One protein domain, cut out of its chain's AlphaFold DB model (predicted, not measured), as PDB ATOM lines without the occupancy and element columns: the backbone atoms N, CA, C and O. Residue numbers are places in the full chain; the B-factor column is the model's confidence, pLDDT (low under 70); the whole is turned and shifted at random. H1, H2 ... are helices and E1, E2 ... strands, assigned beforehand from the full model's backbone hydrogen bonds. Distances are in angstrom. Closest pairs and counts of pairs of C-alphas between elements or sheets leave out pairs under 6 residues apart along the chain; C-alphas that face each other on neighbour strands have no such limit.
ATOM      1  N   LEU A   6      17.365  23.588  -0.759       84.25
ATOM      2  CA  LEU A   6      18.109  24.516  -1.589       84.25
ATOM      3  C   LEU A   6      17.154  25.534  -2.189       84.25
ATOM      4  O   LEU A   6      16.013  25.214  -2.508       84.25
ATOM      5  N   ALA A   7      17.641  26.758  -2.341       86.00
ATOM      6  CA  ALA A   7      16.971  27.778  -3.120       86.00
ATOM      7  C   ALA A   7      17.505  27.665  -4.540       86.00
ATOM      8  O   ALA A   7      18.714  27.774  -4.767       86.00
ATOM      9  N   VAL A   8      16.603  27.420  -5.476       88.44
ATOM     10  CA  VAL A   8      16.912  27.180  -6.879       88.44
ATOM     11  C   VAL A   8      16.145  28.197  -7.706       88.44
ATOM     12  O   VAL A   8      14.931  28.316  -7.582       88.44
ATOM     13  N   GLU A   9      16.851  28.950  -8.538       89.56
ATOM     14  CA  GLU A   9      16.232  29.802  -9.543       89.56
ATOM     15  C   GLU A   9      15.923  28.979 -10.791       89.56
ATOM     16  O   GLU A   9      16.802  28.320 -11.351       89.56
ATOM     17  N   ILE A  10      14.683  29.064 -11.257       89.38
ATOM     18  CA  ILE A  10      14.228  28.454 -12.502       89.38
ATOM     19  C   ILE A  10      13.485  29.538 -13.272       89.38
ATOM     20  O   ILE A  10      12.466  30.047 -12.815       89.38
ATOM     21  N   LYS A  11      14.007  29.920 -14.444       89.00
ATOM     22  CA  LYS A  11      13.408  30.950 -15.320       89.00
ATOM     23  C   LYS A  11      13.115  32.296 -14.620       89.00
ATOM     24  O   LYS A  11      12.205  33.011 -15.027       89.00
ATOM     25  N   GLY A  12      13.909  32.660 -13.610       86.00
ATOM     26  CA  GLY A  12      13.770  33.914 -12.853       86.00
ATOM     27  C   GLY A  12      12.828  33.843 -11.646       86.00
ATOM     28  O   GLY A  12      12.641  34.851 -10.967       86.00
ATOM     29  N   GLU A  13      12.256  32.673 -11.357       88.00
ATOM     30  CA  GLU A  13      11.468  32.407 -10.149       88.00
ATOM     31  C   GLU A  13      12.270  31.546  -9.168       88.00
ATOM     32  O   GLU A  13      13.063  30.699  -9.582       88.00
ATOM     33  N   ILE A  14      12.085  31.772  -7.865       87.56
ATOM     34  CA  ILE A  14      12.832  31.071  -6.814       87.56
ATOM     35  C   ILE A  14      11.976  29.958  -6.226       87.56
ATOM     36  O   ILE A  14      10.884  30.211  -5.724       87.56
ATOM     37  N   PHE A  15      12.511  28.745  -6.219       85.56
ATOM     38  CA  PHE A  15      11.877  27.563  -5.652       85.56
ATOM     39  C   PHE A  15      12.720  26.999  -4.514       85.56
ATOM     40  O   PHE A  15      13.951  27.043  -4.550       85.56
ATOM     41  N   VAL A  16      12.050  26.460  -3.499       83.12
ATOM     42  CA  VAL A  16      12.691  25.690  -2.433       83.12
ATOM     43  C   VAL A  16      12.561  24.219  -2.779       83.12
ATOM     44  O   VAL A  16      11.449  23.717  -2.883       83.12
ATOM     45  N   MET A  17      13.688  23.540  -2.954       84.06
ATOM     46  CA  MET A  17      13.720  22.137  -3.359       84.06
ATOM     47  C   MET A  17      14.634  21.334  -2.450       84.06
ATOM     48  O   MET A  17      15.682  21.814  -2.021       84.06
ATOM     49  N   ASN A  18      14.248  20.103  -2.155       82.69
ATOM     50  CA  ASN A  18      15.114  19.136  -1.495       82.69
ATOM     51  C   ASN A  18      16.357  18.848  -2.364       82.69
ATOM     52  O   ASN A  18      16.245  18.660  -3.577       82.69
ATOM     53  N   ASP A  19      17.536  18.796  -1.734       76.19
ATOM     54  CA  ASP A  19      18.834  18.546  -2.372       76.19
ATOM     55  C   ASP A  19      18.972  17.162  -3.017       76.19
ATOM     56  O   ASP A  19      19.962  16.905  -3.701       76.19
ATOM     57  N   ASN A  20      17.994  16.282  -2.808       73.50
ATOM     58  CA  ASN A  20      18.012  14.913  -3.294       73.50
ATOM     59  C   ASN A  20      16.977  14.680  -4.411       73.50
ATOM     60  O   ASN A  20      17.328  14.656  -5.587       73.50
ATOM     61  N   ASP A  21      15.696  14.542  -4.056       75.06
ATOM     62  CA  ASP A  21      14.654  14.053  -4.973       75.06
ATOM     63  C   ASP A  21      14.232  15.114  -6.009       75.06
ATOM     64  O   ASP A  21      14.247  14.876  -7.217       75.06
ATOM     65  N   GLU A  22      13.934  16.329  -5.543       77.38
ATOM     66  CA  GLU A  22      13.389  17.402  -6.384       77.38
ATOM     67  C   GLU A  22      14.452  18.022  -7.296       77.38
ATOM     68  O   GLU A  22      14.215  18.199  -8.492       77.38
ATOM     69  N   LEU A  23      15.651  18.295  -6.765       79.88
ATOM     70  CA  LEU A  23      16.768  18.758  -7.590       79.88
ATOM     71  C   LEU A  23      17.225  17.665  -8.571       79.88
ATOM     72  O   LEU A  23      17.535  17.968  -9.722       79.88
ATOM     73  N   GLY A  24      17.226  16.397  -8.144       76.50
ATOM     74  CA  GLY A  24      17.544  15.260  -9.007       76.50
ATOM     75  C   GLY A  24      16.634  15.192 -10.235       76.50
ATOM     76  O   GLY A  24      17.128  15.011 -11.346       76.50
ATOM     77  N   GLY A  25      15.333  15.442 -10.060       80.50
ATOM     78  CA  GLY A  25      14.375  15.517 -11.166       80.50
ATOM     79  C   GLY A  25      14.643  16.661 -12.153       80.50
ATOM     80  O   GLY A  25      14.432  16.494 -13.353       80.50
ATOM     81  N   LEU A  26      15.150  17.808 -11.686       82.44
ATOM     82  CA  LEU A  26      15.550  18.904 -12.579       82.44
ATOM     83  C   LEU A  26      16.794  18.566 -13.400       82.44
ATOM     84  O   LEU A  26      16.857  18.923 -14.577       82.44
ATOM     85  N   ILE A  27      17.771  17.903 -12.776       79.56
ATOM     86  CA  ILE A  27      19.014  17.485 -13.433       79.56
ATOM     87  C   ILE A  27      18.718  16.412 -14.485       79.56
ATOM     88  O   ILE A  27      19.183  16.531 -15.614       79.56
ATOM     89  N   ASP A  28      17.918  15.400 -14.144       84.19
ATOM     90  CA  ASP A  28      17.529  14.330 -15.074       84.19
ATOM     91  C   ASP A  28      16.692  14.864 -16.250       84.19
ATOM     92  O   ASP A  28      16.850  14.434 -17.391       84.19
ATOM     93  N   GLY A  29      15.850  15.870 -15.987       84.12
ATOM     94  CA  GLY A  29      15.033  16.539 -16.996       84.12
ATOM     95  C   GLY A  29      15.754  17.585 -17.856       84.12
ATOM     96  O   GLY A  29      15.082  18.231 -18.660       84.12
ATOM     97  N   ASP A  30      17.067  17.793 -17.675       84.88
ATOM     98  CA  ASP A  30      17.871  18.843 -18.335       84.88
ATOM     99  C   ASP A  30      17.219  20.241 -18.239       84.88
ATOM    100  O   ASP A  30      17.267  21.071 -19.151       84.88
ATOM    101  N   ILE A  31      16.535  20.507 -17.119       84.94
ATOM    102  CA  ILE A  31      15.827  21.769 -16.913       84.94
ATOM    103  C   ILE A  31      16.848  22.832 -16.501       84.94
ATOM    104  O   ILE A  31      17.548  22.642 -15.503       84.94
ATOM    105  N   PRO A  32      16.932  23.980 -17.198       87.75
ATOM    106  CA  PRO A  32      17.857  25.042 -16.827       87.75
ATOM    107  C   PRO A  32      17.489  25.608 -15.454       87.75
ATOM    108  O   PRO A  32      16.402  26.164 -15.267       87.75
ATOM    109  N   HIS A  33      18.416  25.471 -14.509       87.75
ATOM    110  CA  HIS A  33      18.260  25.906 -13.130       87.75
ATOM    111  C   HIS A  33      19.583  26.448 -12.577       87.75
ATOM    112  O   HIS A  33      20.663  26.020 -12.987       87.75
ATOM    113  N   THR A  34      19.494  27.368 -11.619       89.50
ATOM    114  CA  THR A  34      20.649  27.918 -10.903       89.50
ATOM    115  C   THR A  34      20.463  27.680  -9.414       89.50
ATOM    116  O   THR A  34      19.526  28.196  -8.809       89.50
ATOM    117  N   VAL A  35      21.359  26.922  -8.787       87.88
ATOM    118  CA  VAL A  35      21.345  26.768  -7.327       87.88
ATOM    119  C   VAL A  35      21.909  28.042  -6.696       87.88
ATOM    120  O   VAL A  35      23.079  28.360  -6.881       87.88
ATOM    121  N   ILE A  36      21.076  28.772  -5.953       84.88
ATOM    122  CA  ILE A  36      21.459  30.015  -5.264       84.88
ATOM    123  C   ILE A  36      22.191  29.707  -3.960       84.88
ATOM    124  O   ILE A  36      23.114  30.421  -3.576       84.88
ATOM    125  N   GLY A  37      21.742  28.680  -3.239       82.25
ATOM    126  CA  GLY A  37      22.315  28.345  -1.944       82.25
ATOM    127  C   GLY A  37      21.411  27.479  -1.085       82.25
ATOM    128  O   GLY A  37      20.352  27.020  -1.516       82.25
ATOM    129  N   ARG A  38      21.832  27.252   0.158       82.12
ATOM    130  CA  ARG A  38      21.098  26.401   1.105       82.12
ATOM    131  C   ARG A  38      20.023  27.194   1.828       82.12
ATOM    132  O   ARG A  38      20.313  28.223   2.441       82.12
ATOM    133  N   VAL A  39      18.793  26.694   1.789       75.31
ATOM    134  CA  VAL A  39      17.677  27.243   2.559       75.31
ATOM    135  C   VAL A  39      17.851  26.822   4.006       75.31
ATOM    136  O   VAL A  39      18.025  25.648   4.331       75.31
ATOM    137  N   CYS A  40      17.793  27.804   4.892       71.62
ATOM    138  CA  CYS A  40      17.779  27.573   6.323       71.62
ATOM    139  C   CYS A  40      16.383  27.082   6.738       71.62
ATOM    140  O   CYS A  40      15.520  27.877   7.107       71.62
ATOM    141  N   THR A  41      16.134  25.777   6.629       58.78
ATOM    142  CA  THR A  41      14.844  25.162   6.998       58.78
ATOM    143  C   THR A  41      14.743  24.864   8.480       58.78
ATOM    144  O   THR A  41      13.698  25.084   9.092       58.78
ATOM    145  N   GLU A  42      15.859  24.508   9.105       53.34
ATOM    146  CA  GLU A  42      16.011  24.632  10.545       53.34
ATOM    147  C   GLU A  42      16.376  26.069  10.892       53.34
ATOM    148  O   GLU A  42      17.503  26.384  11.249       53.34
ATOM    149  N   ARG A  43      15.371  26.946  10.840       45.41
ATOM    150  CA  ARG A  43      15.290  28.079  11.757       45.41
ATOM    151  C   ARG A  43      16.551  28.978  11.791       45.41
ATOM    152  O   ARG A  43      17.418  28.844  12.656       45.41
ATOM    153  N   CYS A  44      16.433  30.138  11.149       47.62
ATOM    154  CA  CYS A  44      16.764  31.398  11.833       47.62
ATOM    155  C   CYS A  44      15.820  31.616  13.041       47.62
ATOM    156  O   CYS A  44      15.128  32.620  13.151       47.62
ATOM    157  N   ASN A  45      15.735  30.651  13.957       45.59
ATOM    158  CA  ASN A  45      15.182  30.866  15.284       45.59
ATOM    159  C   ASN A  45      16.212  31.686  16.049       45.59
ATOM    160  O   ASN A  45      17.415  31.499  15.884       45.59
ATOM    161  N   THR A  46      15.731  32.532  16.946       47.09
ATOM    162  CA  THR A  46      16.490  33.238  17.986       47.09
ATOM    163  C   THR A  46      17.499  32.386  18.783       47.09
ATOM    164  O   THR A  46      18.244  32.943  19.585       47.09
ATOM    165  N   THR A  47      17.548  31.061  18.598       41.12
ATOM    166  CA  THR A  47      18.576  30.144  19.122       41.12
ATOM    167  C   THR A  47      19.803  29.961  18.226       41.12
ATOM    168  O   THR A  47      20.811  29.460  18.718       41.12
ATOM    169  N   CYS A  48      19.771  30.346  16.947       49.00
ATOM    170  CA  CYS A  48      20.951  30.285  16.084       49.00
ATOM    171  C   CYS A  48      21.978  31.331  16.546       49.00
ATOM    172  O   CYS A  48      21.665  32.523  16.641       49.00
ATOM    173  N   LEU A  49      23.204  30.888  16.842       46.91
ATOM    174  CA  LEU A  49      24.276  31.738  17.372       46.91
ATOM    175  C   LEU A  49      24.560  32.934  16.442       46.91
ATOM    176  O   LEU A  49      24.742  34.056  16.910       46.91
ATOM    177  N   HIS A  50      24.486  32.709  15.127       49.50
ATOM    178  CA  HIS A  50      24.684  33.737  14.105       49.50
ATOM    179  C   HIS A  50      23.539  34.759  14.042       49.50
ATOM    180  O   HIS A  50      23.794  35.936  13.802       49.50
ATOM    181  N   TYR A  51      22.290  34.356  14.312       48.59
ATOM    182  CA  TYR A  51      21.159  35.289  14.406       48.59
ATOM    183  C   TYR A  51      21.264  36.167  15.665       48.59
ATOM    184  O   TYR A  51      21.089  37.379  15.587       48.59
ATOM    185  N   ARG A  52      21.637  35.585  16.817       48.28
ATOM    186  CA  ARG A  52      21.877  36.333  18.072       48.28
ATOM    187  C   ARG A  52      23.053  37.306  17.988       48.28
ATOM    188  O   ARG A  52      23.027  38.332  18.657       48.28
ATOM    189  N   GLY A  53      24.064  36.983  17.185       56.16
ATOM    190  CA  GLY A  53      25.217  37.846  16.931       56.16
ATOM    191  C   GLY A  53      24.984  38.935  15.878       56.16
ATOM    192  O   GLY A  53      25.869  39.759  15.684       56.16
ATOM    193  N   GLY A  54      23.833  38.950  15.188       53.34
ATOM    194  CA  GLY A  54      23.574  39.880  14.078       53.34
ATOM    195  C   GLY A  54      24.378  39.579  12.805       53.34
ATOM    196  O   GLY A  54      24.492  40.429  11.929       53.34
ATOM    197  N   THR A  55      24.937  38.373  12.693       54.09
ATOM    198  CA  THR A  55      25.872  37.957  11.639       54.09
ATOM    199  C   THR A  55      25.382  36.702  10.927       54.09
ATOM    200  O   THR A  55      26.192  35.842  10.597       54.09
ATOM    201  N   CYS A  56      24.074  36.503  10.772       59.75
ATOM    202  CA  CYS A  56      23.587  35.421   9.925       59.75
ATOM    203  C   CYS A  56      23.749  35.889   8.471       59.75
ATOM    204  O   CYS A  56      22.974  36.757   8.065       59.75
ATOM    205  N   PRO A  57      24.728  35.388   7.683       62.88
ATOM    206  CA  PRO A  57      24.938  35.810   6.295       62.88
ATOM    207  C   PRO A  57      23.860  35.230   5.363       62.88
ATOM    208  O   PRO A  57      24.122  34.894   4.213       62.88
ATOM    209  N   CYS A  58      22.638  35.050   5.864       69.62
ATOM    210  CA  CYS A  58      21.528  34.592   5.062       69.62
ATOM    211  C   CYS A  58      20.914  35.785   4.325       69.62
ATOM    212  O   CYS A  58      20.516  36.786   4.930       69.62
ATOM    213  N   LYS A  59      20.785  35.666   3.008       75.50
ATOM    214  CA  LYS A  59      20.002  36.589   2.197       75.50
ATOM    215  C   LYS A  59      18.527  36.236   2.367       75.50
ATOM    216  O   LYS A  59      18.133  35.091   2.151       75.50
ATOM    217  N   ALA A  60      17.718  37.210   2.772       76.44
ATOM    218  CA  ALA A  60      16.267  37.063   2.776       76.44
ATOM    219  C   ALA A  60      15.731  37.281   1.353       76.44
ATOM    220  O   ALA A  60      16.086  38.268   0.703       76.44
ATOM    221  N   MET A  61      14.894  36.372   0.868       82.56
ATOM    222  CA  MET A  61      14.230  36.469  -0.436       82.56
ATOM    223  C   MET A  61      12.832  35.860  -0.366       82.56
ATOM    224  O   MET A  61      12.478  35.253   0.640       82.56
ATOM    225  N   LYS A  62      12.022  36.066  -1.403       85.06
ATOM    226  CA  LYS A  62      10.713  35.423  -1.527       85.06
ATOM    227  C   LYS A  62      10.797  34.305  -2.551       85.06
ATOM    228  O   LYS A  62      11.441  34.500  -3.582       85.06
ATOM    229  N   ASP A  63      10.178  33.177  -2.250       84.19
ATOM    230  CA  ASP A  63       9.946  32.133  -3.244       84.19
ATOM    231  C   ASP A  63       8.776  32.494  -4.181       84.19
ATOM    232  O   ASP A  63       8.162  33.562  -4.054       84.19
ATOM    233  N   ALA A  64       8.494  31.611  -5.141       84.75
ATOM    234  CA  ALA A  64       7.414  31.747  -6.118       84.75
ATOM    235  C   ALA A  64       6.016  31.841  -5.472       84.75
ATOM    236  O   ALA A  64       5.138  32.523  -6.002       84.75
ATOM    237  N   ASP A  65       5.823  31.246  -4.291       83.69
ATOM    238  CA  ASP A  65       4.586  31.333  -3.503       83.69
ATOM    239  C   ASP A  65       4.507  32.620  -2.654       83.69
ATOM    240  O   ASP A  65       3.515  32.886  -1.967       83.69
ATOM    241  N   GLY A  66       5.544  33.463  -2.697       81.00
ATOM    242  CA  GLY A  66       5.640  34.707  -1.939       81.00
ATOM    243  C   GLY A  66       6.051  34.520  -0.475       81.00
ATOM    244  O   GLY A  66       5.995  35.486   0.299       81.00
ATOM    245  N   ILE A  67       6.479  33.318  -0.091       80.44
ATOM    246  CA  ILE A  67       6.951  32.965   1.245       80.44
ATOM    247  C   ILE A  67       8.358  33.527   1.432       80.44
ATOM    248  O   ILE A  67       9.246  33.372   0.595       80.44
ATOM    249  N   LEU A  68       8.573  34.210   2.558       77.69
ATOM    250  CA  LEU A  68       9.888  34.729   2.911       77.69
ATOM    251  C   LEU A  68      10.799  33.579   3.357       77.69
ATOM    252  O   LEU A  68      10.540  32.930   4.370       77.69
ATOM    253  N   ILE A  69      11.895  33.384   2.632       77.12
ATOM    254  CA  ILE A  69      12.913  32.370   2.893       77.12
ATOM    255  C   ILE A  69      14.266  33.017   3.195       77.12
ATOM    256  O   ILE A  69      14.579  34.122   2.743       77.12
ATOM    257  N   HIS A  70      15.089  32.302   3.957       77.88
ATOM    258  CA  HIS A  70      16.450  32.706   4.301       77.88
ATOM    259  C   HIS A  70      17.444  31.733   3.675       77.88
ATOM    260  O   HIS A  70      17.415  30.539   3.974       77.88
ATOM    261  N   VAL A  71      18.326  32.252   2.823       77.75
ATOM    262  CA  VAL A  71      19.250  31.447   2.018       77.75
ATOM    263  C   VAL A  71      20.687  31.812   2.351       77.75
ATOM    264  O   VAL A  71      21.059  32.984   2.282       77.75
ATOM    265  N   PHE A  72      21.499  30.818   2.697       75.38
ATOM    266  CA  PHE A  72      22.947  30.972   2.779       75.38
ATOM    267  C   PHE A  72      23.521  30.934   1.368       75.38
ATOM    268  O   PHE A  72      23.465  29.894   0.710       75.38
ATOM    269  N   VAL A  73      24.009  32.087   0.918       69.94
ATOM    270  CA  VAL A  73      24.724  32.235  -0.350       69.94
ATOM    271  C   VAL A  73      26.196  31.989  -0.031       69.94
ATOM    272  O   VAL A  73      26.759  32.737   0.769       69.94
TER     273      VAL A  73
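What this domain is: This is residues 6 to 73 of the 74 residues of an uncharacterized protein of Bacteroides uniformis (UniProt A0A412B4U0). One five-stranded sheet, curled like part of a barrel, folds back on itself so that the hairpin E1 and E2 faces the hairpin E4 and E5, with E3 as the hinge; H1 covers part of the first leaf toward one end of the long axis. Toward the other end, the stretch between E3 and E4 leads out to the little helix H2, away from the sheet. The printed part has 68 residues, with named elements in the order E1, E2, H1, E3, H2, E4, E5; the sheet's order is E2, E1, E3, E5, E4, all antiparallel, and the class is mixed, helices and strands. The whole is elongated, spanning 41 by 21 by 17 A, and only just compact, close to loose, with a radius of gyration of the C-alphas of 13.1 A.

How they stand to each other: E1, residues 6 to 10, and E2, residues 13 to 18, form a hairpin, antiparallel at 141 degrees, with N 8 and O 15 within hydrogen-bond range at 2.8 A. H1, residues 21 to 28, is on the sheet at a height of 9.6 A, over E2 and, only just, over E1 with 3 C-alphas; it runs along the strands, at 26 degrees to E2 on the local plane. The closest C-alphas of E2 and H1, those of Met 17 and Leu 23, are 6.2 A apart. E3, residues 34 to 39, is antiparallel to E1 at 152 degrees, with N 7 and O 37 at 2.8 A. E2, H1 and E3 form a split strand-helix-strand unit, two strands running the same way with E1 between them; its crossover is right-handed. H2, residues 49 to 52, is not on the sheet and is apart from H1. E4, residues 58 to 62, and E5, residues 68 to 72, form the second hairpin, antiparallel at 146 degrees, with N 59 and O 71 at 2.8 A. E3, H2 and E4, with E5 between the strands, form another split unit with a right-handed crossover. The pairing of E3 is staggered: residues 34 to 38 pair with E1, and residues 38 to 39 with E5, where N 72 and O 38 are 2.9 A apart. Across the folded sheet, the closest C-alphas of E1 and E5, those of Ala 7 and Val 71, are 6.7 A apart. In H1 every O i to N i+4 pair is within hydrogen-bond range; H2 is too short for such a pair.

Where its parts are: E1 begins at C-alpha 6 (18.109, 24.516, -1.589) and measures 12.2 A; E2 measures 16.3 A, H1 10.5 A and E3 13.8 A. H2 begins at C-alpha 49 (24.276, 31.738, 17.372) and measures 5.2 A. E4 measures 12.7 A, and E5, 13.6 A, ends at C-alpha 72 (22.947, 30.972, 2.779).

The domain as a whole: The two C-alphas farthest apart, those of Gly 29 and Gly 53, are 41.3 A apart. The printed part has no cut; no link is long, and E3 to H2, with 9 residues, is short. The mean pLDDT of the printed part is 74.1; residues 41 to 58 and residue 73 are under 70, and H2 has a mean of 48.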